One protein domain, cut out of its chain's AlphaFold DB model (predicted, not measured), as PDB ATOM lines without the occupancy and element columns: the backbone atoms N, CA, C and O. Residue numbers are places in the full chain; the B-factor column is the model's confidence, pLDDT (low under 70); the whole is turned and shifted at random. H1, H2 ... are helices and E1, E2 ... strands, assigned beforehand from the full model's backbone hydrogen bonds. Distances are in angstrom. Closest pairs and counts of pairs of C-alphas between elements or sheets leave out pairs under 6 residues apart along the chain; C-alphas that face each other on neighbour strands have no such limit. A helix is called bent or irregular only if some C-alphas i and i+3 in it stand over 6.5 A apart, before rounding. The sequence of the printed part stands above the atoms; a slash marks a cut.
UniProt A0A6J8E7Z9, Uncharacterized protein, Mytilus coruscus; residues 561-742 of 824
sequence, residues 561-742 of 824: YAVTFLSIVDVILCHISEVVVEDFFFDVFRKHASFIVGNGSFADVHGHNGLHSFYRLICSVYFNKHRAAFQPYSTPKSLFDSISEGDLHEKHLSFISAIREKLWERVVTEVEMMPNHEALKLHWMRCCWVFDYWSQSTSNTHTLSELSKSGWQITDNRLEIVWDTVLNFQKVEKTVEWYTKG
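What this domain is: This is residues 561 to 742 of the 824 residues of an uncharacterized protein of Mytilus coruscus (UniProt A0A6J8E7Z9). A core of crossed helices has H3 in its middle, between H2 on one side and H5 on the other, with short H4 packed on H3 and H5. Long H6 crosses H3 near H3's first residues and has H1 packed on one side and H7 on another; beyond H7 come the small hairpin E1 and E2 and then H8, which touches no helix. The printed part has 182 residues with eight named helices and two named strands, in the order H1 H2 H3 H4 H5 H6 H7 E1 E2 H8; the antiparallel sheet is E1 - E2, and the class is mostly helix. The whole is compact, with a radius of gyration of the C-alphas of 17.0 A, and spans 53 by 40 by 33 A.

Where its parts are: Find C-alpha 563 at (33.445, 47.721, 101.654); from there H1 runs to residue 576, 16.9 A. H2, residues 582 to 597, 20.0 A, is irregular: C-alphas 591 and 594 are 8.3 A apart, with a kink of 64 degrees near residue 591. Next come H3, residues 608 to 625, 25.9 A; H4, residues 636 to 642; and H5, residues 648 to 663, 23.0 A. Look for C-alpha 677 at (33.846, 46.442, 77.930), where H6 begins; it runs 25.4 A to residue 694. Then read H7, residues 707 to 710, E1, residues 712 to 715, E2, residues 718 to 721, and H8, residues 726 to 741, 22.0 A, ending at (54.897, 54.799, 65.324).

How they stand to each other: Start at the hub, H3. It touches H5 at a shallow tilt of 20 degrees, the same way, closest at C-alphas 619 and 656, 6.5 A. It touches H2 at a steep tilt of 47 degrees, closest at C-alphas 596 and 616, 5.1 A. Residues 611 to 615 of H3 touch H6, closest at C-alphas 611 and 684, 6.6 A. H4 touches H5, closest at C-alphas 640 and 655, 5.9 A. H1 touches H6, closest at C-alphas 568 and 687, 4.7 A. H7 touches H6, closest at C-alphas 685 and 710, 4.8 A. In the hairpin E1 and E2, look for N 713 and O 720, 2.9 A, within hydrogen-bond range. H6 and H8 are only just apart, closest 8.2 A. Every O i to N i+4 pair is within hydrogen-bond range in H3, H6 and H8, but 7 of 10 in H1, 10 of 12 in H2, 2 of 3 in H4 and 11 of 12 in H5; H7 is too short for such a pair.

The domain as a whole: The C-alphas of Asn 700 and Gly 742, the two farthest apart, are 57.2 A apart. The printed part has no cut. The links H5 to H6 and H6 to H7 are long. Mean pLDDT of the printed part is 83.7; residues 561 to 581 are under 70, as are 600 to 602, 668, 739 to 740 and 742.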
ATOM      1  N   TYR A 561      30.376  49.517 105.417       43.62
ATOM      2  CA  TYR A 561      29.204  49.900 104.602       43.62
ATOM      3  C   TYR A 561      29.655  50.256 103.195       43.62
ATOM      4  O   TYR A 561      29.032  49.902 102.190       43.62
ATOM      5  N   ALA A 562      30.783  50.951 103.150       39.25
ATOM      6  CA  ALA A 562      31.504  51.173 101.946       39.25
ATOM      7  C   ALA A 562      32.324  49.948 101.529       39.25
ATOM      8  O   ALA A 562      32.384  49.851 100.336       39.25
ATOM      9  N   VAL A 563      32.814  48.936 102.283       39.19
ATOM     10  CA  VAL A 563      33.445  47.721 101.654       39.19
ATOM     11  C   VAL A 563      32.479  46.970 100.759       39.19
ATOM     12  O   VAL A 563      32.894  46.486  99.708       39.19
ATOM     13  N   THR A 564      31.186  46.962 101.072       45.22
ATOM     14  CA  THR A 564      30.141  46.465 100.159       45.22
ATOM     15  C   THR A 564      30.123  47.223  98.807       45.22
ATOM     16  O   THR A 564      29.593  46.739  97.811       45.22
ATOM     17  N   PHE A 565      30.762  48.395  98.754       40.09
ATOM     18  CA  PHE A 565      30.877  49.345  97.643       40.09
ATOM     19  C   PHE A 565      32.343  49.766  97.297       40.09
ATOM     20  O   PHE A 565      32.546  50.399  96.273       40.09
ATOM     21  N   LEU A 566      33.369  49.374  98.073       38.16
ATOM     22  CA  LEU A 566      34.813  49.724  98.080       38.16
ATOM     23  C   LEU A 566      35.648  48.458  97.864       38.16
ATOM     24  O   LEU A 566      36.630  48.492  97.149       38.16
ATOM     25  N   SER A 567      35.149  47.277  98.220       41.97
ATOM     26  CA  SER A 567      35.545  46.071  97.474       41.97
ATOM     27  C   SER A 567      35.268  46.222  95.977       41.97
ATOM     28  O   SER A 567      35.917  45.591  95.149       41.97
ATOM     29  N   ILE A 568      34.312  47.092  95.631       46.53
ATOM     30  CA  ILE A 568      34.080  47.570  94.272       46.53
ATOM     31  C   ILE A 568      34.967  48.798  93.989       46.53
ATOM     32  O   ILE A 568      35.727  48.796  93.024       46.53
ATOM     33  N   VAL A 569      34.914  49.845  94.820       44.16
ATOM     34  CA  VAL A 569      35.575  51.136  94.557       44.16
ATOM     35  C   VAL A 569      37.084  51.194  94.837       44.16
ATOM     36  O   VAL A 569      37.753  51.817  94.032       44.16
ATOM     37  N   ASP A 570      37.675  50.503  95.807       39.34
ATOM     38  CA  ASP A 570      39.135  50.314  95.949       39.34
ATOM     39  C   ASP A 570      39.711  49.402  94.873       39.34
ATOM     40  O   ASP A 570      40.828  49.615  94.409       39.34
ATOM     41  N   VAL A 571      38.948  48.405  94.418       47.16
ATOM     42  CA  VAL A 571      39.331  47.617  93.241       47.16
ATOM     43  C   VAL A 571      39.345  48.530  92.009       47.16
ATOM     44  O   VAL A 571      40.335  48.532  91.275       47.16
ATOM     45  N   ILE A 572      38.335  49.392  91.832       48.59
ATOM     46  CA  ILE A 572      38.336  50.457  90.816       48.59
ATOM     47  C   ILE A 572      39.502  51.444  91.028       48.59
ATOM     48  O   ILE A 572      40.212  51.748  90.073       48.59
ATOM     49  N   LEU A 573      39.739  51.950  92.243       41.97
ATOM     50  CA  LEU A 573      40.752  52.961  92.574       41.97
ATOM     51  C   LEU A 573      42.176  52.398  92.503       41.97
ATOM     52  O   LEU A 573      43.077  53.133  92.119       41.97
ATOM     53  N   CYS A 574      42.406  51.103  92.711       44.62
ATOM     54  CA  CYS A 574      43.678  50.454  92.372       44.62
ATOM     55  C   CYS A 574      44.028  50.603  90.877       44.62
ATOM     56  O   CYS A 574      45.202  50.570  90.521       44.62
ATOM     57  N   HIS A 575      43.033  50.797  90.004       45.31
ATOM     58  CA  HIS A 575      43.225  51.061  88.573       45.31
ATOM     59  C   HIS A 575      43.003  52.540  88.185       45.31
ATOM     60  O   HIS A 575      43.483  52.994  87.149       45.31
ATOM     61  N   ILE A 576      42.281  53.308  89.007       47.09
ATOM     62  CA  ILE A 576      41.880  54.699  88.741       47.09
ATOM     63  C   ILE A 576      42.716  55.742  89.517       47.09
ATOM     64  O   ILE A 576      42.752  56.895  89.098       47.09
ATOM     65  N   SER A 577      43.447  55.386  90.576       40.44
ATOM     66  CA  SER A 577      44.204  56.331  91.427       40.44
ATOM     67  C   SER A 577      45.426  56.969  90.753       40.44
ATOM     68  O   SER A 577      45.742  58.123  91.040       40.44
ATOM     69  N   GLU A 578      46.063  56.305  89.780       46.81
ATOM     70  CA  GLU A 578      47.060  56.958  88.905       46.81
ATOM     71  C   GLU A 578      46.430  58.030  87.986       46.81
ATOM     72  O   GLU A 578      47.127  58.842  87.374       46.81
ATOM     73  N   VAL A 579      45.096  58.034  87.868       50.47
ATOM     74  CA  VAL A 579      44.330  58.711  86.812       50.47
ATOM     75  C   VAL A 579      43.367  59.772  87.376       50.47
ATOM     76  O   VAL A 579      43.021  60.715  86.652       50.47
ATOM     77  N   VAL A 580      42.918  59.635  88.630       55.62
ATOM     78  CA  VAL A 580      41.840  60.399  89.286       55.62
ATOM     79  C   VAL A 580      42.069  60.448  90.807       55.62
ATOM     80  O   VAL A 580      42.469  59.456  91.403       55.62
ATOM     81  N   VAL A 581      41.766  61.587  91.440       67.75
ATOM     82  CA  VAL A 581      41.765  61.740  92.911       67.75
ATOM     83  C   VAL A 581      40.454  61.208  93.498       67.75
ATOM     84  O   VAL A 581      39.389  61.457  92.937       67.75
ATOM     85  N   GLU A 582      40.523  60.529  94.638       71.50
ATOM     86  CA  GLU A 582      39.400  59.902  95.349       71.50
ATOM     87  C   GLU A 582      38.158  60.809  95.500       71.50
ATOM     88  O   GLU A 582      37.063  60.428  95.077       71.50
ATOM     89  N   ASP A 583      38.337  62.057  95.954       75.38
ATOM     90  CA  ASP A 583      37.270  63.071  96.053       75.38
ATOM     91  C   ASP A 583      36.445  63.200  94.765       75.38
ATOM     92  O   ASP A 583      35.214  63.262  94.786       75.38
ATOM     93  N   PHE A 584      37.125  63.221  93.613       84.62
ATOM     94  CA  PHE A 584      36.496  63.392  92.306       84.62
ATOM     95  C   PHE A 584      35.627  62.188  91.939       84.62
ATOM     96  O   PHE A 584      34.589  62.354  91.292       84.62
ATOM     97  N   PHE A 585      36.033  60.979  92.336       87.44
ATOM     98  CA  PHE A 585      35.228  59.783  92.127       87.44
ATOM     99  C   PHE A 585      33.905  59.887  92.906       87.44
ATOM    100  O   PHE A 585      32.830  59.738  92.311       87.44
ATOM    101  N   PHE A 586      33.960  60.234  94.196       84.06
ATOM    102  CA  PHE A 586      32.760  60.392  95.021       84.06
ATOM    103  C   PHE A 586      31.877  61.563  94.576       84.06
ATOM    104  O   PHE A 586      30.653  61.423  94.544       84.06
ATOM    105  N   ASP A 587      32.462  62.686  94.155       88.56
ATOM    106  CA  ASP A 587      31.727  63.811  93.567       88.56
ATOM    107  C   ASP A 587      30.981  63.404  92.292       88.56
ATOM    108  O   ASP A 587      29.814  63.758  92.111       88.56
ATOM    109  N   VAL A 588      31.617  62.628  91.407       91.88
ATOM    110  CA  VAL A 588      30.961  62.076  90.214       91.88
ATOM    111  C   VAL A 588      29.834  61.121  90.593       91.88
ATOM    112  O   VAL A 588      28.756  61.219  89.999       91.88
ATOM    113  N   PHE A 589      30.055  60.229  91.564       90.19
ATOM    114  CA  PHE A 589      29.040  59.284  92.021       90.19
ATOM    115  C   PHE A 589      27.822  60.013  92.598       90.19
ATOM    116  O   PHE A 589      26.731  59.885  92.044       90.19
ATOM    117  N   ARG A 590      27.998  60.859  93.623       89.31
ATOM    118  CA  ARG A 590      26.916  61.632  94.273       89.31
ATOM    119  C   ARG A 590      26.090  62.429  93.254       89.31
ATOM    120  O   ARG A 590      24.864  62.365  93.238       89.31
ATOM    121  N   LYS A 591      26.768  63.128  92.340       94.38
ATOM    122  CA  LYS A 591      26.179  63.967  91.278       94.38
ATOM    123  C   LYS A 591      25.410  63.186  90.205       94.38
ATOM    124  O   LYS A 591      24.602  63.778  89.482       94.38
ATOM    125  N   HIS A 592      25.673  61.889  90.051       95.44
ATOM    126  CA  HIS A 592      25.089  61.053  89.000       95.44
ATOM    127  C   HIS A 592      24.440  59.756  89.512       95.44
ATOM    128  O   HIS A 592      24.036  58.937  88.690       95.44
ATOM    129  N   ALA A 593      24.256  59.590  90.825       92.50
ATOM    130  CA  ALA A 593      23.764  58.362  91.454       92.50
ATOM    131  C   ALA A 593      22.462  57.833  90.823       92.50
ATOM    132  O   ALA A 593      22.385  56.665  90.453       92.50
ATOM    133  N   SER A 594      21.475  58.704  90.580       92.75
ATOM    134  CA  SER A 594      20.201  58.332  89.940       92.75
ATOM    135  C   SER A 594      20.326  57.905  88.470       92.75
ATOM    136  O   SER A 594      19.477  57.174  87.972       92.75
ATOM    137  N   PHE A 595      21.383  58.319  87.764       95.94
ATOM    138  CA  PHE A 595      21.722  57.768  86.448       95.94
ATOM    139  C   PHE A 595      22.469  56.439  86.579       95.94
ATOM    140  O   PHE A 595      22.160  55.503  85.850       95.94
ATOM    141  N   ILE A 596      23.428  56.363  87.504       95.00
ATOM    142  CA  ILE A 596      24.282  55.194  87.728       95.00
ATOM    143  C   ILE A 596      23.426  53.983  88.114       95.00
ATOM    144  O   ILE A 596      23.461  52.990  87.398       95.00
ATOM    145  N   VAL A 597      22.563  54.114  89.123       91.38
ATOM    146  CA  VAL A 597      21.558  53.104  89.508       91.38
ATOM    147  C   VAL A 597      20.500  52.922  88.408       91.38
ATOM    148  O   VAL A 597      20.199  51.807  87.972       91.38
ATOM    149  N   GLY A 598      19.968  54.029  87.883       90.25
ATOM    150  CA  GLY A 598      18.875  54.004  86.913       90.25
ATOM    151  C   GLY A 598      17.608  53.393  87.518       90.25
ATOM    152  O   GLY A 598      17.154  53.831  88.570       90.25
ATOM    153  N   ASN A 599      17.045  52.384  86.848       83.44
ATOM    154  CA  ASN A 599      15.816  51.703  87.279       83.44
ATOM    155  C   ASN A 599      16.073  50.411  88.086       83.44
ATOM    156  O   ASN A 599      15.114  49.737  88.452       83.44
ATOM    157  N   GLY A 600      17.335  50.022  88.295       69.62
ATOM    158  CA  GLY A 600      17.689  48.811  89.042       69.62
ATOM    159  C   GLY A 600      17.715  49.042  90.553       69.62
ATOM    160  O   GLY A 600      17.832  50.176  91.012       69.62
ATOM    161  N   SER A 601      17.660  47.961  91.329       66.12
ATOM    162  CA  SER A 601      18.110  47.977  92.725       66.12
ATOM    163  C   SER A 601      19.584  47.579  92.781       66.12
ATOM    164  O   SER A 601      20.005  46.710  92.019       66.12
ATOM    165  N   PHE A 602      20.348  48.141  93.722       63.41
ATOM    166  CA  PHE A 602      21.694  47.644  94.033       63.41
ATOM    167  C   PHE A 602      21.694  46.193  94.541       63.41
ATOM    168  O   PHE A 602      22.742  45.569  94.521       63.41
ATOM    169  N   ALA A 603      20.546  45.632  94.942       71.12
ATOM    170  CA  ALA A 603      20.436  44.228  95.346       71.12
ATOM    171  C   ALA A 603      20.783  43.222  94.224       71.12
ATOM    172  O   ALA A 603      21.136  42.087  94.519       71.12
ATOM    173  N   ASP A 604      20.712  43.624  92.947       83.19
ATOM    174  CA  ASP A 604      21.118  42.794  91.802       83.19
ATOM    175  C   ASP A 604      22.581  43.071  91.397       83.19
ATOM    176  O   ASP A 604      22.866  43.524  90.286       83.19
ATOM    177  N   VAL A 605      23.523  42.854  92.327       85.56
ATOM    178  CA  VAL A 605      24.968  43.093  92.103       85.56
ATOM    179  C   VAL A 605      25.532  42.177  91.010       85.56
ATOM    180  O   VAL A 605      26.355  42.620  90.208       85.56
ATOM    181  N   HIS A 606      25.059  40.927  90.965       90.19
ATOM    182  CA  HIS A 606      25.592  39.842  90.129       90.19
ATOM    183  C   HIS A 606      24.877  39.706  88.776       90.19
ATOM    184  O   HIS A 606      25.429  39.107  87.854       90.19
ATOM    185  N   GLY A 607      23.670  40.256  88.624       92.69
ATOM    186  CA  GLY A 607      22.955  40.272  87.354       92.69
ATOM    187  C   GLY A 607      23.378  41.412  86.428       92.69
ATOM    188  O   GLY A 607      24.222  42.263  86.731       92.69
ATOM    189  N   HIS A 608      22.738  41.463  85.257       93.31
ATOM    190  CA  HIS A 608      23.022  42.482  84.244       93.31
ATOM    191  C   HIS A 608      22.790  43.917  84.752       93.31
ATOM    192  O   HIS A 608      23.433  44.839  84.252       93.31
ATOM    193  N   ASN A 609      21.919  44.137  85.748       92.62
ATOM    194  CA  ASN A 609      21.693  45.476  86.300       92.62
ATOM    195  C   ASN A 609      22.908  45.990  87.087       92.62
ATOM    196  O   ASN A 609      23.250  47.169  86.947       92.62
ATOM    197  N   GLY A 610      23.595  45.123  87.836       91.88
ATOM    198  CA  GLY A 610      24.865  45.428  88.494       91.88
ATOM    199  C   GLY A 610      25.940  45.829  87.484       91.88
ATOM    200  O   GLY A 610      26.476  46.938  87.562       91.88
ATOM    201  N   LEU A 611      26.163  45.002  86.453       95.06
ATOM    202  CA  LEU A 611      27.114  45.292  85.370       95.06
ATOM    203  C   LEU A 611      26.778  46.597  84.625       95.06
ATOM    204  O   LEU A 611      27.659  47.413  84.356       95.06
ATOM    205  N   HIS A 612      25.501  46.843  84.320       95.62
ATOM    206  CA  HIS A 612      25.059  48.086  83.679       95.62
ATOM    207  C   HIS A 612      25.302  49.312  84.570       95.62
ATOM    208  O   HIS A 612      25.714  50.364  84.074       95.62
ATOM    209  N   SER A 613      25.089  49.187  85.881       94.31
ATOM    210  CA  SER A 613      25.336  50.263  86.846       94.31
ATOM    211  C   SER A 613      26.836  50.553  86.981       94.31
ATOM    212  O   SER A 613      27.245  51.714  86.918       94.31
ATOM    213  N   PHE A 614      27.668  49.508  87.036       94.81
ATOM    214  CA  PHE A 614      29.132  49.600  86.993       94.81
ATOM    215  C   PHE A 614      29.623  50.292  85.709       94.81
ATOM    216  O   PHE A 614      30.410  51.239  85.764       94.81
ATOM    217  N   TYR A 615      29.091  49.915  84.542       96.81
ATOM    218  CA  TYR A 615      29.384  50.601  83.282       96.81
ATOM    219  C   TYR A 615      29.019  52.093  83.338       96.81
ATOM    220  O   TYR A 615      29.843  52.932  82.966       96.81
ATOM    221  N   ARG A 616      27.828  52.465  83.836       96.94
ATOM    222  CA  ARG A 616      27.424  53.882  83.968       96.94
ATOM    223  C   ARG A 616      28.299  54.663  84.944       96.94
ATOM    224  O   ARG A 616      28.554  55.841  84.687       96.94
ATOM    225  N   LEU A 617      28.758  54.034  86.026       95.62
ATOM    226  CA  LEU A 617      29.687  54.612  86.998       95.62
ATOM    227  C   LEU A 617      31.012  54.993  86.326       95.62
ATOM    228  O   LEU A 617      31.344  56.178  86.262       95.62
ATOM    229  N   ILE A 618      31.718  54.021  85.741       95.81
ATOM    230  CA  ILE A 618      33.022  54.250  85.097       95.81
ATOM    231  C   ILE A 618      32.893  55.240  83.929       95.81
ATOM    232  O   ILE A 618      33.664  56.200  83.834       95.81
ATOM    233  N   CYS A 619      31.860  55.091  83.094       97.12
ATOM    234  CA  CYS A 619      31.550  56.055  82.036       97.12
ATOM    235  C   CYS A 619      31.340  57.478  82.583       97.12
ATOM    236  O   CYS A 619      31.794  58.446  81.975       97.12
ATOM    237  N   SER A 620      30.684  57.635  83.738       97.56
ATOM    238  CA  SER A 620      30.455  58.949  84.352       97.56
ATOM    239  C   SER A 620      31.744  59.597  84.864       97.56
ATOM    240  O   SER A 620      31.878  60.820  84.750       97.56
ATOM    241  N   VAL A 621      32.702  58.808  85.366       95.75
ATOM    242  CA  VAL A 621      34.027  59.287  85.809       95.75
ATOM    243  C   VAL A 621      34.813  59.825  84.615       95.75
ATOM    244  O   VAL A 621      35.173  61.005  84.595       95.75
ATOM    245  N   TYR A 622      34.983  59.014  83.568       95.56
ATOM    246  CA  TYR A 622      35.699  59.426  82.356       95.56
ATOM    247  C   TYR A 622      35.003  60.577  81.608       95.56
ATOM    248  O   TYR A 622      35.674  61.514  81.163       95.56
ATOM    249  N   PHE A 623      33.664  60.582  81.539       96.75
ATOM    250  CA  PHE A 623      32.901  61.696  80.968       96.75
ATOM    251  C   PHE A 623      33.168  63.009  81.708       96.75
ATOM    252  O   PHE A 623      33.376  64.041  81.071       96.75
ATOM    253  N   ASN A 624      33.160  63.004  83.048       95.81
ATOM    254  CA  ASN A 624      33.401  64.225  83.815       95.81
ATOM    255  C   ASN A 624      34.871  64.664  83.726       95.81
ATOM    256  O   ASN A 624      35.108  65.854  83.509       95.81
ATOM    257  N   LYS A 625      35.844  63.739  83.808       94.00
ATOM    258  CA  LYS A 625      37.280  64.075  83.717       94.00
ATOM    259  C   LYS A 625      37.605  64.734  82.373       94.00
ATOM    260  O   LYS A 625      38.339  65.717  82.315       94.00
ATOM    261  N   HIS A 626      36.995  64.247  81.293       93.56
ATOM    262  CA  HIS A 626      37.238  64.733  79.934       93.56
ATOM    263  C   HIS A 626      36.040  65.511  79.350       93.56
ATOM    264  O   HIS A 626      35.867  65.541  78.135       93.56
ATOM    265  N   ARG A 627      35.232  66.202  80.174       95.06
ATOM    266  CA  ARG A 627      33.945  66.846  79.792       95.06
ATOM    267  C   ARG A 627      33.984  67.736  78.540       95.06
ATOM    268  O   ARG A 627      33.002  67.830  77.803       95.06
ATOM    269  N   ALA A 628      35.125  68.366  78.260       93.31
ATOM    270  CA  ALA A 628      35.343  69.171  77.053       93.31
ATOM    271  C   ALA A 628      35.417  68.350  75.740       93.31
ATOM    272  O   ALA A 628      35.468  68.942  74.661       93.31
ATOM    273  N   ALA A 629      35.468  67.016  75.816       93.31
ATOM    274  CA  ALA A 629      35.411  66.077  74.691       93.31
ATOM    275  C   ALA A 629      33.983  65.768  74.241       93.31
ATOM    276  O   ALA A 629      33.765  65.452  73.076       93.31
ATOM    277  N   PHE A 630      33.019  65.916  75.149       95.88
ATOM    278  CA  PHE A 630      31.652  65.440  74.973       95.88
ATOM    279  C   PHE A 630      30.649  66.549  74.656       95.88
ATOM    280  O   PHE A 630      29.453  66.347  74.795       95.88
ATOM    281  N   GLN A 631      31.099  67.728  74.221       93.94
ATOM    282  CA  GLN A 631      30.176  68.773  73.762       93.94
ATOM    283  C   GLN A 631      29.413  68.290  72.511       93.94
ATOM    284  O   GLN A 631      30.050  67.741  71.612       93.94
ATOM    285  N   PRO A 632      28.079  68.478  72.424       96.00
ATOM    286  CA  PRO A 632      27.241  69.381  73.226       96.00
ATOM    287  C   PRO A 632      26.644  68.786  74.520       96.00
ATOM    288  O   PRO A 632      25.897  69.477  75.211       96.00
ATOM    289  N   TYR A 633      26.932  67.530  74.860       97.94
ATOM    290  CA  TYR A 633      26.361  66.848  76.023       97.94
ATOM    291  C   TYR A 633      26.826  67.484  77.343       97.94
ATOM    292  O   TYR A 633      28.010  67.754  77.568       97.94
ATOM    293  N   SER A 634      25.872  67.739  78.239       96.56
ATOM    294  CA  SER A 634      26.110  68.448  79.500       96.56
ATOM    295  C   SER A 634      26.394  67.503  80.672       96.56
ATOM    296  O   SER A 634      27.086  67.898  81.619       96.56
ATOM    297  N   THR A 635      25.900  66.262  80.597       97.94
ATOM    298  CA  THR A 635      26.001  65.194  81.610       97.94
ATOM    299  C   THR A 635      26.243  63.819  80.958       97.94
ATOM    300  O   THR A 635      25.869  63.644  79.794       97.94
ATOM    301  N   PRO A 636      26.773  62.817  81.694       98.06
ATOM    302  CA  PRO A 636      26.936  61.454  81.176       98.06
ATOM    303  C   PRO A 636      25.607  60.870  80.684       98.06
ATOM    304  O   PRO A 636      25.539  60.331  79.581       98.06
ATOM    305  N   LYS A 637      24.523  61.089  81.447       98.06
ATOM    306  CA  LYS A 637      23.165  60.693  81.057       98.06
ATOM    307  C   LYS A 637      22.751  61.291  79.710       98.06
ATOM    308  O   LYS A 637      22.196  60.572  78.896       98.06
ATOM    309  N   SER A 638      23.051  62.564  79.431       98.12
ATOM    310  CA  SER A 638      22.682  63.178  78.143       98.12
ATOM    311  C   SER A 638      23.428  62.593  76.934       98.12
ATOM    312  O   SER A 638      22.881  62.615  75.836       98.12
ATOM    313  N   LEU A 639      24.630  62.030  77.128       98.06
ATOM    314  CA  LEU A 639      25.321  61.251  76.095       98.06
ATOM    315  C   LEU A 639      24.702  59.848  75.970       98.06
ATOM    316  O   LEU A 639      24.391  59.430  74.861       98.06
ATOM    317  N   PHE A 640      24.443  59.152  77.081       97.81
ATOM    318  CA  PHE A 640      23.775  57.841  77.071       97.81
ATOM    319  C   PHE A 640      22.374  57.892  76.434       97.81
ATOM    320  O   PHE A 640      22.040  57.076  75.582       97.81
ATOM    321  N   ASP A 641      21.559  58.885  76.792       97.06
ATOM    322  CA  ASP A 641      20.217  59.097  76.244       97.06
ATOM    323  C   ASP A 641      20.249  59.324  74.721       97.06
ATOM    324  O   ASP A 641      19.312  58.916  74.040       97.06
ATOM    325  N   SER A 642      21.331  59.915  74.186       97.44
ATOM    326  CA  SER A 642      21.498  60.193  72.748       97.44
ATOM    327  C   SER A 642      21.740  58.952  71.880       97.44
ATOM    328  O   SER A 642      21.560  59.017  70.667       97.44
ATOM    329  N   ILE A 643      22.119  57.823  72.488       97.38
ATOM    330  CA  ILE A 643      22.355  56.556  71.791       97.38
ATOM    331  C   ILE A 643      20.999  55.889  71.542       97.38
ATOM    332  O   ILE A 643      20.319  55.475  72.482       97.38
ATOM    333  N   SER A 644      20.579  55.825  70.282       90.25
ATOM    334  CA  SER A 644      19.241  55.372  69.871       90.25
ATOM    335  C   SER A 644      19.141  53.884  69.526       90.25
ATOM    336  O   SER A 644      18.066  53.434  69.142       90.25
ATOM    337  N   GLU A 645      20.246  53.147  69.605       80.38
ATOM    338  CA  GLU A 645      20.399  51.821  69.003       80.38
ATOM    339  C   GLU A 645      20.607  50.723  70.053       80.38
ATOM    340  O   GLU A 645      21.179  50.968  71.119       80.38
ATOM    341  N   GLY A 646      20.136  49.525  69.699       90.88
ATOM    342  CA  GLY A 646      20.292  48.289  70.459       90.88
ATOM    343  C   GLY A 646      19.316  48.078  71.621       90.88
ATOM    344  O   GLY A 646      18.466  48.920  71.936       90.88
ATOM    345  N   ASP A 647      19.451  46.919  72.256       95.44
ATOM    346  CA  ASP A 647      18.862  46.606  73.551       95.44
ATOM    347  C   ASP A 647      19.536  47.396  74.695       95.44
ATOM    348  O   ASP A 647      20.381  48.277  74.491       95.44
ATOM    349  N   LEU A 648      19.145  47.122  75.947       94.31
ATOM    350  CA  LEU A 648      19.731  47.836  77.079       94.31
ATOM    351  C   LEU A 648      21.231  47.541  77.247       94.31
ATOM    352  O   LEU A 648      21.953  48.447  77.654       94.31
ATOM    353  N   HIS A 649      21.716  46.333  76.959       95.12
ATOM    354  CA  HIS A 649      23.131  45.977  77.063       95.12
ATOM    355  C   HIS A 649      23.951  46.607  75.931       95.12
ATOM    356  O   HIS A 649      24.898  47.350  76.207       95.12
ATOM    357  N   GLU A 650      23.530  46.415  74.678       96.44
ATOM    358  CA  GLU A 650      24.127  47.009  73.474       96.44
ATOM    359  C   GLU A 650      24.254  48.533  73.599       96.44
ATOM    360  O   GLU A 650      25.284  49.117  73.246       96.44
ATOM    361  N   LYS A 651      23.258  49.193  74.202       96.69
ATOM    362  CA  LYS A 651      23.302  50.629  74.493       96.69
ATOM    363  C   LYS A 651      24.396  51.025  75.501       96.69
ATOM    364  O   LYS A 651      24.988  52.097  75.354       96.69
ATOM    365  N   HIS A 652      24.725  50.191  76.496       96.88
ATOM    366  CA  HIS A 652      25.882  50.442  77.375       96.88
ATOM    367  C   HIS A 652      27.216  50.144  76.674       96.88
ATOM    368  O   HIS A 652      28.161  50.913  76.850       96.88
ATOM    369  N   LEU A 653      27.297  49.096  75.847       96.25
ATOM    370  CA  LEU A 653      28.489  48.815  75.035       96.25
ATOM    371  C   LEU A 653      28.787  49.985  74.080       96.25
ATOM    372  O   LEU A 653      29.918  50.468  73.996       96.25
ATOM    373  N   SER A 654      27.742  50.524  73.454       96.44
ATOM    374  CA  SER A 654      27.791  51.719  72.608       96.44
ATOM    375  C   SER A 654      28.220  52.972  73.383       96.44
ATOM    376  O   SER A 654      28.975  53.792  72.864       96.44
ATOM    377  N   PHE A 655      27.807  53.115  74.648       97.38
ATOM    378  CA  PHE A 655      28.209  54.224  75.525       97.38
ATOM    379  C   PHE A 655      29.693  54.155  75.915       97.38
ATOM    380  O   PHE A 655      30.392  55.169  75.837       97.38
ATOM    381  N   ILE A 656      30.196  52.959  76.241       96.75
ATOM    382  CA  ILE A 656      31.626  52.695  76.474       96.75
ATOM    383  C   ILE A 656      32.439  53.043  75.218       96.75
ATOM    384  O   ILE A 656      33.437  53.763  75.304       96.75
ATOM    385  N   SER A 657      31.991  52.590  74.045       94.56
ATOM    386  CA  SER A 657      32.644  52.868  72.760       94.56
ATOM    387  C   SER A 657      32.648  54.360  72.412       94.56
ATOM    388  O   SER A 657      33.702  54.896  72.077       94.56
ATOM    389  N   ALA A 658      31.521  55.063  72.575       95.50
ATOM    390  CA  ALA A 658      31.416  56.502  72.322       95.50
ATOM    391  C   ALA A 658      32.318  57.341  73.248       95.50
ATOM    392  O   ALA A 658      32.872  58.362  72.826       95.50
ATOM    393  N   ILE A 659      32.508  56.909  74.501       95.81
ATOM    394  CA  ILE A 659      33.466  57.540  75.414       95.81
ATOM    395  C   ILE A 659      34.902  57.238  74.979       95.81
ATOM    396  O   ILE A 659      35.671  58.178  74.764       95.81
ATOM    397  N   ARG A 660      35.256  55.964  74.756       93.25
ATOM    398  CA  ARG A 660      36.596  55.558  74.291       93.25
ATOM    399  C   ARG A 660      37.015  56.271  73.006       93.25
ATOM    400  O   ARG A 660      38.129  56.782  72.953       93.25
ATOM    401  N   GLU A 661      36.143  56.370  72.002       90.75
ATOM    402  CA  GLU A 661      36.436  57.044  70.726       90.75
ATOM    403  C   GLU A 661      36.848  58.513  70.931       90.75
ATOM    404  O   GLU A 661      37.810  58.981  70.326       90.75
ATOM    405  N   LYS A 662      36.159  59.242  71.817       92.06
ATOM    406  CA  LYS A 662      36.436  60.663  72.101       92.06
ATOM    407  C   LYS A 662      37.635  60.862  73.035       92.06
ATOM    408  O   LYS A 662      38.310  61.890  72.937       92.06
ATOM    409  N   LEU A 663      37.939  59.890  73.900       89.50
ATOM    410  CA  LEU A 663      39.176  59.862  74.690       89.50
ATOM    411  C   LEU A 663      40.401  59.617  73.803       89.50
ATOM    412  O   LEU A 663      41.373  60.365  73.911       89.50
ATOM    413  N   TRP A 664      40.314  58.681  72.847       83.31
ATOM    414  CA  TRP A 664      41.355  58.428  71.841       83.31
ATOM    415  C   TRP A 664      41.762  59.687  71.057       83.31
ATOM    416  O   TRP A 664      42.828  59.697  70.452       83.31
ATOM    417  N   GLU A 665      40.956  60.755  71.016       77.69
ATOM    418  CA  GLU A 665      41.315  62.024  70.357       77.69
ATOM    419  C   GLU A 665      42.174  62.976  71.203       77.69
ATOM    420  O   GLU A 665      42.612  64.007  70.688       77.69
ATOM    421  N   ARG A 666      42.373  62.686  72.496       78.44
ATOM    422  CA  ARG A 666      42.866  63.662  73.489       78.44
ATOM    423  C   ARG A 666      43.850  63.106  74.510       78.44
ATOM    424  O   ARG A 666      44.647  63.877  75.036       78.44
ATOM    425  N   VAL A 667      43.747  61.817  74.807       73.75
ATOM    426  CA  VAL A 667      44.630  61.084  75.713       73.75
ATOM    427  C   VAL A 667      46.053  61.020  75.146       73.75
ATOM    428  O   VAL A 667      46.234  60.854  73.937       73.75
ATOM    429  N   VAL A 668      47.060  61.181  76.013       68.69
ATOM    430  CA  VAL A 668      48.485  61.201  75.618       68.69
ATOM    431  C   VAL A 668      49.206  59.893  75.966       68.69
ATOM    432  O   VAL A 668      50.164  59.529  75.282       68.69
ATOM    433  N   THR A 669      48.751  59.176  76.994       72.00
ATOM    434  CA  THR A 669      49.344  57.919  77.480       72.00
ATOM    435  C   THR A 669      48.303  56.807  77.561       72.00
ATOM    436  O   THR A 669      47.120  57.059  77.757       72.00
ATOM    437  N   GLU A 670      48.735  55.553  77.446       70.62
ATOM    438  CA  GLU A 670      47.837  54.391  77.519       70.62
ATOM    439  C   GLU A 670      47.075  54.308  78.856       70.62
ATOM    440  O   GLU A 670      45.886  54.018  78.862       70.62
ATOM    441  N   VAL A 671      47.718  54.698  79.962       74.75
ATOM    442  CA  VAL A 671      47.140  54.746  81.322       74.75
ATOM    443  C   VAL A 671      45.957  55.726  81.443       74.75
ATOM    444  O   VAL A 671      45.082  55.551  82.283       74.75
ATOM    445  N   GLU A 672      45.875  56.756  80.596       77.94
ATOM    446  CA  GLU A 672      44.725  57.673  80.573       77.94
ATOM    447  C   GLU A 672      43.519  57.130  79.770       77.94
ATOM    448  O   GLU A 672      42.459  57.766  79.756       77.94
ATOM    449  N   MET A 673      43.648  55.989  79.079       82.75
ATOM    450  CA  MET A 673      42.552  55.396  78.309       82.75
ATOM    451  C   MET A 673      41.572  54.634  79.206       82.75
ATOM    452  O   MET A 673      41.943  53.717  79.929       82.75
ATOM    453  N   MET A 674      40.278  54.924  79.055       90.44
ATOM    454  CA  MET A 674      39.213  54.094  79.627       90.44
ATOM    455  C   MET A 674      39.296  52.650  79.086       90.44
ATOM    456  O   MET A 674      39.313  52.498  77.858       90.44
ATOM    457  N   PRO A 675      39.273  51.601  79.936       91.06
ATOM    458  CA  PRO A 675      39.274  50.197  79.500       91.06
ATOM    459  C   PRO A 675      38.091  49.827  78.583       91.06
ATOM    460  O   PRO A 675      37.096  50.552  78.510       91.06
ATOM    461  N   ASN A 676      38.204  48.725  77.830       91.81
ATOM    462  CA  ASN A 676      37.114  48.213  76.981       91.81
ATOM    463  C   ASN A 676      36.004  47.563  77.837       91.81
ATOM    464  O   ASN A 676      36.111  47.456  79.055       91.81
ATOM    465  N   HIS A 677      34.924  47.106  77.200       94.31
ATOM    466  CA  HIS A 677      33.846  46.442  77.930       94.31
ATOM    467  C   HIS A 677      34.261  45.063  78.490       94.31
ATOM    468  O   HIS A 677      33.777  44.692  79.553       94.31
ATOM    469  N   GLU A 678      35.176  44.330  77.838       93.69
ATOM    470  CA  GLU A 678      35.657  43.014  78.302       93.69
ATOM    471  C   GLU A 678      36.448  43.150  79.615       93.69
ATOM    472  O   GLU A 678      36.092  42.524  80.613       93.69
ATOM    473  N   ALA A 679      37.439  44.048  79.664       92.94
ATOM    474  CA  ALA A 679      38.177  44.404  80.872       92.94
ATOM    475  C   ALA A 679      37.261  44.954  81.968       92.94
ATOM    476  O   ALA A 679      37.403  44.570  83.126       92.94
ATOM    477  N   LEU A 680      36.287  45.814  81.634       94.81
ATOM    478  CA  LEU A 680      35.322  46.313  82.622       94.81
ATOM    479  C   LEU A 680      34.394  45.206  83.149       94.81
ATOM    480  O   LEU A 680      34.067  45.229  84.332       94.81
ATOM    481  N   LYS A 681      34.018  44.216  82.329       95.31
ATOM    482  CA  LYS A 681      33.278  43.024  82.776       95.31
ATOM    483  C   LYS A 681      34.143  42.163  83.699       95.31
ATOM    484  O   LYS A 681      33.692  41.827  84.785       95.31
ATOM    485  N   LEU A 682      35.390  41.865  83.324       93.88
ATOM    486  CA  LEU A 682      36.364  41.159  84.174       93.88
ATOM    487  C   LEU A 682      36.588  41.889  85.508       93.88
ATOM    488  O   LEU A 682      36.644  41.265  86.564       93.88
ATOM    489  N   HIS A 683      36.655  43.218  85.473       93.94
ATOM    490  CA  HIS A 683      36.815  44.064  86.650       93.94
ATOM    491  C   HIS A 683      35.586  44.039  87.562       93.94
ATOM    492  O   HIS A 683      35.742  43.863  88.767       93.94
ATOM    493  N   TRP A 684      34.379  44.138  86.998       94.88
ATOM    494  CA  TRP A 684      33.123  43.967  87.730       94.88
ATOM    495  C   TRP A 684      32.997  42.556  88.324       94.88
ATOM    496  O   TRP A 684      32.648  42.437  89.490       94.88
ATOM    497  N   MET A 685      33.382  41.495  87.603       94.69
ATOM    498  CA  MET A 685      33.373  40.128  88.146       94.69
ATOM    499  C   MET A 685      34.360  39.948  89.316       94.69
ATOM    500  O   MET A 685      34.027  39.247  90.272       94.69
ATOM    501  N   ARG A 686      35.514  40.642  89.312       94.19
ATOM    502  CA  ARG A 686      36.387  40.738  90.500       94.19
ATOM    503  C   ARG A 686      35.673  41.436  91.658       94.19
ATOM    504  O   ARG A 686      35.688  40.921  92.769       94.19
ATOM    505  N   CYS A 687      35.015  42.566  91.397       89.38
ATOM    506  CA  CYS A 687      34.256  43.309  92.409       89.38
ATOM    507  C   CYS A 687      33.138  42.450  93.035       89.38
ATOM    508  O   CYS A 687      32.994  42.433  94.253       89.38
ATOM    509  N   CYS A 688      32.397  41.690  92.219       91.81
ATOM    510  CA  CYS A 688      31.360  40.765  92.680       91.81
ATOM    511  C   CYS A 688      31.921  39.621  93.534       91.81
ATOM    512  O   CYS A 688      31.290  39.248  94.511       91.81
ATOM    513  N   TRP A 689      33.110  39.095  93.224       93.56
ATOM    514  CA  TRP A 689      33.747  38.056  94.046       93.56
ATOM    515  C   TRP A 689      34.197  38.581  95.413       93.56
ATOM    516  O   TRP A 689      34.047  37.904  96.425       93.56
ATOM    517  N   VAL A 690      34.734  39.803  95.467       87.62
ATOM    518  CA  VAL A 690      35.121  40.406  96.751       87.62
ATOM    519  C   VAL A 690      33.858  40.796  97.552       87.62
ATOM    520  O   VAL A 690      33.842  40.655  98.771       87.62
ATOM    521  N   PHE A 691      32.756  41.163  96.887       86.81
ATOM    522  CA  PHE A 691      31.427  41.290  97.506       86.81
ATOM    523  C   PHE A 691      30.888  39.942  98.042       86.81
ATOM    524  O   PHE A 691      30.436  39.894  99.187       86.81
ATOM    525  N   ASP A 692      30.986  38.844  97.277       87.56
ATOM    526  CA  ASP A 692      30.643  37.476  97.725       87.56
ATOM    527  C   ASP A 692      31.433  37.097  98.988       87.56
ATOM    528  O   ASP A 692      30.900  36.454  99.889       87.56
ATOM    529  N   TYR A 693      32.704  37.503  99.065       86.88
ATOM    530  CA  TYR A 693      33.560  37.259 100.223       86.88
ATOM    531  C   TYR A 693      33.089  38.033 101.466       86.88
ATOM    532  O   TYR A 693      32.798  37.425 102.494       86.88
ATOM    533  N   TRP A 694      32.953  39.362 101.383       82.81
ATOM    534  CA  TRP A 694      32.610  40.179 102.557       82.81
ATOM    535  C   TRP A 694      31.155  40.062 103.007       82.81
ATOM    536  O   TRP A 694      30.888  40.182 104.201       82.81
ATOM    537  N   SER A 695      30.216  39.769 102.104       81.94
ATOM    538  CA  SER A 695      28.825  39.463 102.481       81.94
ATOM    539  C   SER A 695      28.695  38.188 103.328       81.94
ATOM    540  O   SER A 695      27.678  37.998 103.992       81.94
ATOM    541  N   GLN A 696      29.740  37.351 103.366       86.44
ATOM    542  CA  GLN A 696      29.842  36.156 104.207       86.44
ATOM    543  C   GLN A 696      30.727  36.354 105.450       86.44
ATOM    544  O   GLN A 696      30.904  35.408 106.212       86.44
ATOM    545  N   SER A 697      31.240  37.563 105.708       79.44
ATOM    546  CA  SER A 697      32.139  37.844 106.845       79.44
ATOM    547  C   SER A 697      31.526  37.573 108.228       79.44
ATOM    548  O   SER A 697      32.249  37.262 109.170       79.44
ATOM    549  N   THR A 698      30.194  37.615 108.348       74.81
ATOM    550  CA  THR A 698      29.447  37.242 109.564       74.81
ATOM    551  C   THR A 698      29.294  35.724 109.750       74.81
ATOM    552  O   THR A 698      28.698  35.274 110.729       74.81
ATOM    553  N   SER A 699      29.814  34.913 108.823       80.56
ATOM    554  CA  SER A 699      29.729  33.453 108.822       80.56
ATOM    555  C   SER A 699      31.096  32.807 109.046       80.56
ATOM    556  O   SER A 699      32.067  33.073 108.341       80.56
ATOM    557  N   ASN A 700      31.156  31.833 109.957       78.44
ATOM    558  CA  ASN A 700      32.349  30.998 110.145       78.44
ATOM    559  C   ASN A 700      32.648  30.083 108.934       78.44
ATOM    560  O   ASN A 700      33.734  29.514 108.844       78.44
ATOM    561  N   THR A 701      31.709  29.933 107.993       82.44
ATOM    562  CA  THR A 701      31.856  29.121 106.772       82.44
ATOM    563  C   THR A 701      31.578  29.960 105.530       82.44
ATOM    564  O   THR A 701      30.461  30.444 105.354       82.44
ATOM    565  N   HIS A 702      32.582  30.098 104.664       84.88
ATOM    566  CA  HIS A 702      32.505  30.873 103.424       84.88
ATOM    567  C   HIS A 702      32.358  29.933 102.217       84.88
ATOM    568  O   HIS A 702      33.192  29.050 102.011       84.88
ATOM    569  N   THR A 703      31.331  30.148 101.397       90.81
ATOM    570  CA  THR A 703      31.123  29.479 100.104       90.81
ATOM    571  C   THR A 703      31.467  30.467  98.996       90.81
ATOM    572  O   THR A 703      30.690  31.371  98.703       90.81
ATOM    573  N   LEU A 704      32.657  30.342  98.406       86.81
ATOM    574  CA  LEU A 704      33.174  31.330  97.456       86.81
ATOM    575  C   LEU A 704      33.067  30.851  96.008       86.81
ATOM    576  O   LEU A 704      33.393  29.706  95.690       86.81
ATOM    577  N   SER A 705      32.676  31.774  95.130       89.69
ATOM    578  CA  SER A 705      32.739  31.619  93.677       89.69
ATOM    579  C   SER A 705      34.163  31.265  93.215       89.69
ATOM    580  O   SER A 705      35.161  31.701  93.796       89.69
ATOM    581  N   GLU A 706      34.285  30.467  92.153       92.38
ATOM    582  CA  GLU A 706      35.587  30.033  91.632       92.38
ATOM    583  C   GLU A 706      36.367  31.220  91.035       92.38
ATOM    584  O   GLU A 706      35.895  31.876  90.107       92.38
ATOM    585  N   LEU A 707      37.581  31.480  91.538       91.69
ATOM    586  CA  LEU A 707      38.396  32.655  91.177       91.69
ATOM    587  C   LEU A 707      38.617  32.828  89.659       91.69
ATOM    588  O   LEU A 707      38.637  33.959  89.170       91.69
ATOM    589  N   SER A 708      38.720  31.718  88.919       90.31
ATOM    590  CA  SER A 708      38.833  31.664  87.452       90.31
ATOM    591  C   SER A 708      37.679  32.382  86.734       90.31
ATOM    592  O   SER A 708      37.890  33.136  85.784       90.31
ATOM    593  N   LYS A 709      36.448  32.205  87.229       90.69
ATOM    594  CA  LYS A 709      35.213  32.801  86.692       90.69
ATOM    595  C   LYS A 709      35.079  34.277  87.071       90.69
ATOM    596  O   LYS A 709      34.343  35.021  86.429       90.69
ATOM    597  N   SER A 710      35.838  34.716  88.072       92.38
ATOM    598  CA  SER A 710      35.786  36.062  88.643       92.38
ATOM    599  C   SER A 710      36.877  37.005  88.128       92.38
ATOM    600  O   SER A 710      37.144  38.027  88.748       92.38
ATOM    601  N   GLY A 711      37.513  36.700  86.992       92.56
ATOM    602  CA  GLY A 711      38.534  37.569  86.393       92.56
ATOM    603  C   GLY A 711      39.902  37.502  87.083       92.56
ATOM    604  O   GLY A 711      40.663  38.475  87.032       92.56
ATOM    605  N   TRP A 712      40.219  36.369  87.708       94.25
ATOM    606  CA  TRP A 712      41.552  36.022  88.196       94.25
ATOM    607  C   TRP A 712      42.071  34.768  87.481       94.25
ATOM    608  O   TRP A 712      41.294  33.983  86.948       94.25
ATOM    609  N   GLN A 713      43.383  34.550  87.507       94.62
ATOM    610  CA  GLN A 713      44.015  33.292  87.103       94.62
ATOM    611  C   GLN A 713      44.973  32.819  88.198       94.62
ATOM    612  O   GLN A 713      45.490  33.630  88.967       94.62
ATOM    613  N   ILE A 714      45.224  31.511  88.266       92.81
ATOM    614  CA  ILE A 714      46.270  30.947  89.123       92.81
ATOM    615  C   ILE A 714      47.440  30.540  88.228       92.81
ATOM    616  O   ILE A 714      47.271  29.782  87.275       92.81
ATOM    617  N   THR A 715      48.629  31.067  88.501       93.94
ATOM    618  CA  THR A 715      49.844  30.831  87.704       93.94
ATOM    619  C   THR A 715      51.038  30.742  88.648       93.94
ATOM    620  O   THR A 715      51.181  31.574  89.537       93.94
ATOM    621  N   ASP A 716      51.853  29.688  88.537       93.19
ATOM    622  CA  ASP A 716      52.984  29.396  89.438       93.19
ATOM    623  C   ASP A 716      52.649  29.501  90.949       93.19
ATOM    624  O   ASP A 716      53.422  30.034  91.751       93.19
ATOM    625  N   ASN A 717      51.472  28.994  91.343       91.69
ATOM    626  CA  ASN A 717      50.885  29.100  92.691       91.69
ATOM    627  C   ASN A 717      50.688  30.546  93.199       91.69
ATOM    628  O   ASN A 717      50.681  30.796  94.406       91.69
ATOM    629  N   ARG A 718      50.507  31.505  92.288       90.19
ATOM    630  CA  ARG A 718      50.151  32.902  92.570       90.19
ATOM    631  C   ARG A 718      48.788  33.221  91.979       90.19
ATOM    632  O   ARG A 718      48.430  32.687  90.935       90.19
ATOM    633  N   LEU A 719      48.060  34.114  92.641       90.06
ATOM    634  CA  LEU A 719      46.840  34.702  92.102       90.06
ATOM    635  C   LEU A 719      47.213  35.934  91.269       90.06
ATOM    636  O   LEU A 719      47.838  36.861  91.783       90.06
ATOM    637  N   GLU A 720      46.834  35.942  89.997       93.19
ATOM    638  CA  GLU A 720      47.084  37.042  89.064       93.19
ATOM    639  C   GLU A 720      45.768  37.605  88.514       93.19
ATOM    640  O   GLU A 720      44.753  36.911  88.423       93.19
ATOM    641  N   ILE A 721      45.774  38.887  88.143       92.31
ATOM    642  CA  ILE A 721      44.593  39.580  87.618       92.31
ATOM    643  C   ILE A 721      44.492  39.352  86.106       92.31
ATOM    644  O   ILE A 721      45.367  39.782  85.352       92.31
ATOM    645  N   VAL A 722      43.377  38.776  85.647       93.00
ATOM    646  CA  VAL A 722      43.034  38.736  84.216       93.00
ATOM    647  C   VAL A 722      42.451  40.095  83.839       93.00
ATOM    648  O   VAL A 722      41.253  40.353  83.977       93.00
ATOM    649  N   TRP A 723      43.327  41.019  83.450       87.69
ATOM    650  CA  TRP A 723      42.959  42.409  83.171       87.69
ATOM    651  C   TRP A 723      42.020  42.562  81.971       87.69
ATOM    652  O   TRP A 723      41.087  43.354  82.045       87.69
ATOM    653  N   ASP A 724      42.260  41.808  80.898       90.50
ATOM    654  CA  ASP A 724      41.553  41.871  79.612       90.50
ATOM    655  C   ASP A 724      41.757  40.543  78.853       90.50
ATOM    656  O   ASP A 724      42.567  39.708  79.273       90.50
ATOM    657  N   THR A 725      41.070  40.329  77.729       87.62
ATOM    658  CA  THR A 725      41.300  39.132  76.900       87.62
ATOM    659  C   THR A 725      42.630  39.218  76.145       87.62
ATOM    660  O   THR A 725      43.059  40.292  75.718       87.62
ATOM    661  N   VAL A 726      43.283  38.075  75.895       86.69
ATOM    662  CA  VAL A 726      44.524  38.014  75.087       86.69
ATOM    663  C   VAL A 726      44.301  38.591  73.681       86.69
ATOM    664  O   VAL A 726      45.173  39.267  73.131       86.69
ATOM    665  N   LEU A 727      43.109  38.380  73.113       87.12
ATOM    666  CA  LEU A 727      42.707  38.960  71.833       87.12
ATOM    667  C   LEU A 727      42.605  40.487  71.907       87.12
ATOM    668  O   LEU A 727      43.121  41.161  71.011       87.12
ATOM    669  N   ASN A 728      41.991  41.058  72.951       81.69
ATOM    670  CA  ASN A 728      41.917  42.509  73.068       81.69
ATOM    671  C   ASN A 728      43.262  43.151  73.433       81.69
ATOM    672  O   ASN A 728      43.578  44.188  72.856       81.69
ATOM    673  N   PHE A 729      44.113  42.517  74.246       82.50
ATOM    674  CA  PHE A 729      45.495  42.977  74.441       82.50
ATOM    675  C   PHE A 729      46.232  43.136  73.104       82.50
ATOM    676  O   PHE A 729      46.811  44.190  72.840       82.50
ATOM    677  N   GLN A 730      46.114  42.162  72.195       84.62
ATOM    678  CA  GLN A 730      46.672  42.287  70.845       84.62
ATOM    679  C   GLN A 730      45.981  43.364  69.985       84.62
ATOM    680  O   GLN A 730      46.633  43.951  69.119       84.62
ATOM    681  N   LYS A 731      44.676  43.628  70.168       81.69
ATOM    682  CA  LYS A 731      43.976  44.751  69.502       81.69
ATOM    683  C   LYS A 731      44.497  46.101  70.020       81.69
ATOM    684  O   LYS A 731      44.728  47.010  69.218       81.69
ATOM    685  N   VAL A 732      44.718  46.231  71.330       77.75
ATOM    686  CA  VAL A 732      45.237  47.444  71.984       77.75
ATOM    687  C   VAL A 732      46.688  47.689  71.586       77.75
ATOM    688  O   VAL A 732      46.972  48.768  71.077       77.75
ATOM    689  N   GLU A 733      47.569  46.688  71.681       80.12
ATOM    690  CA  GLU A 733      48.981  46.803  71.290       80.12
ATOM    691  C   GLU A 733      49.123  47.294  69.841       80.12
ATOM    692  O   GLU A 733      49.799  48.290  69.591       80.12
ATOM    693  N   LYS A 734      48.408  46.681  68.886       79.75
ATOM    694  CA  LYS A 734      48.405  47.103  67.468       79.75
ATOM    695  C   LYS A 734      47.866  48.530  67.279       79.75
ATOM    696  O   LYS A 734      48.328  49.258  66.400       79.75
ATOM    697  N   THR A 735      46.910  48.954  68.106       75.00
ATOM    698  CA  THR A 735      46.334  50.310  68.071       75.00
ATOM    699  C   THR A 735      47.313  51.349  68.630       75.00
ATOM    700  O   THR A 735      47.551  52.381  67.998       75.00
ATOM    701  N   VAL A 736      47.936  51.066  69.777       74.94
ATOM    702  CA  VAL A 736      48.969  51.905  70.403       74.94
ATOM    703  C   VAL A 736      50.214  51.971  69.517       74.94
ATOM    704  O   VAL A 736      50.748  53.060  69.298       74.94
ATOM    705  N   GLU A 737      50.636  50.857  68.915       74.81
ATOM    706  CA  GLU A 737      51.707  50.811  67.915       74.81
ATOM    707  C   GLU A 737      51.409  51.757  66.744       74.81
ATOM    708  O   GLU A 737      52.252  52.584  66.383       74.81
ATOM    709  N   TRP A 738      50.204  51.681  66.171       70.31
ATOM    710  CA  TRP A 738      49.805  52.517  65.041       70.31
ATOM    711  C   TRP A 738      49.782  54.011  65.388       70.31
ATOM    712  O   TRP A 738      50.259  54.831  64.599       70.31
ATOM    713  N   TYR A 739      49.291  54.383  66.576       67.56
ATOM    714  CA  TYR A 739      49.303  55.777  67.032       67.56
ATOM    715  C   TYR A 739      50.712  56.292  67.367       67.56
ATOM    716  O   TYR A 739      51.024  57.440  67.044       67.56
ATOM    717  N   THR A 740      51.572  55.474  67.982       68.94
ATOM    718  CA  THR A 740      52.909  55.893  68.454       68.94
ATOM    719  C   THR A 740      53.967  55.896  67.350       68.94
ATOM    720  O   THR A 740      54.738  56.852  67.245       68.94
ATOM    721  N   LYS A 741      53.998  54.867  66.493       70.25
ATOM    722  CA  LYS A 741      54.897  54.799  65.324       70.25
ATOM    723  C   LYS A 741      54.365  55.642  64.157       70.25
ATOM    724  O   LYS A 741      55.149  56.142  63.349       70.25
ATOM    725  N   GLY A 742      53.049  55.867  64.119       60.81
ATOM    726  CA  GLY A 742      52.354  56.638  63.094       60.81
ATOM    727  C   GLY A 742      52.204  55.881  61.772       60.81
ATOM    728  O   GLY A 742      52.845  54.862  61.518       60.81
TER     729      GLY A 742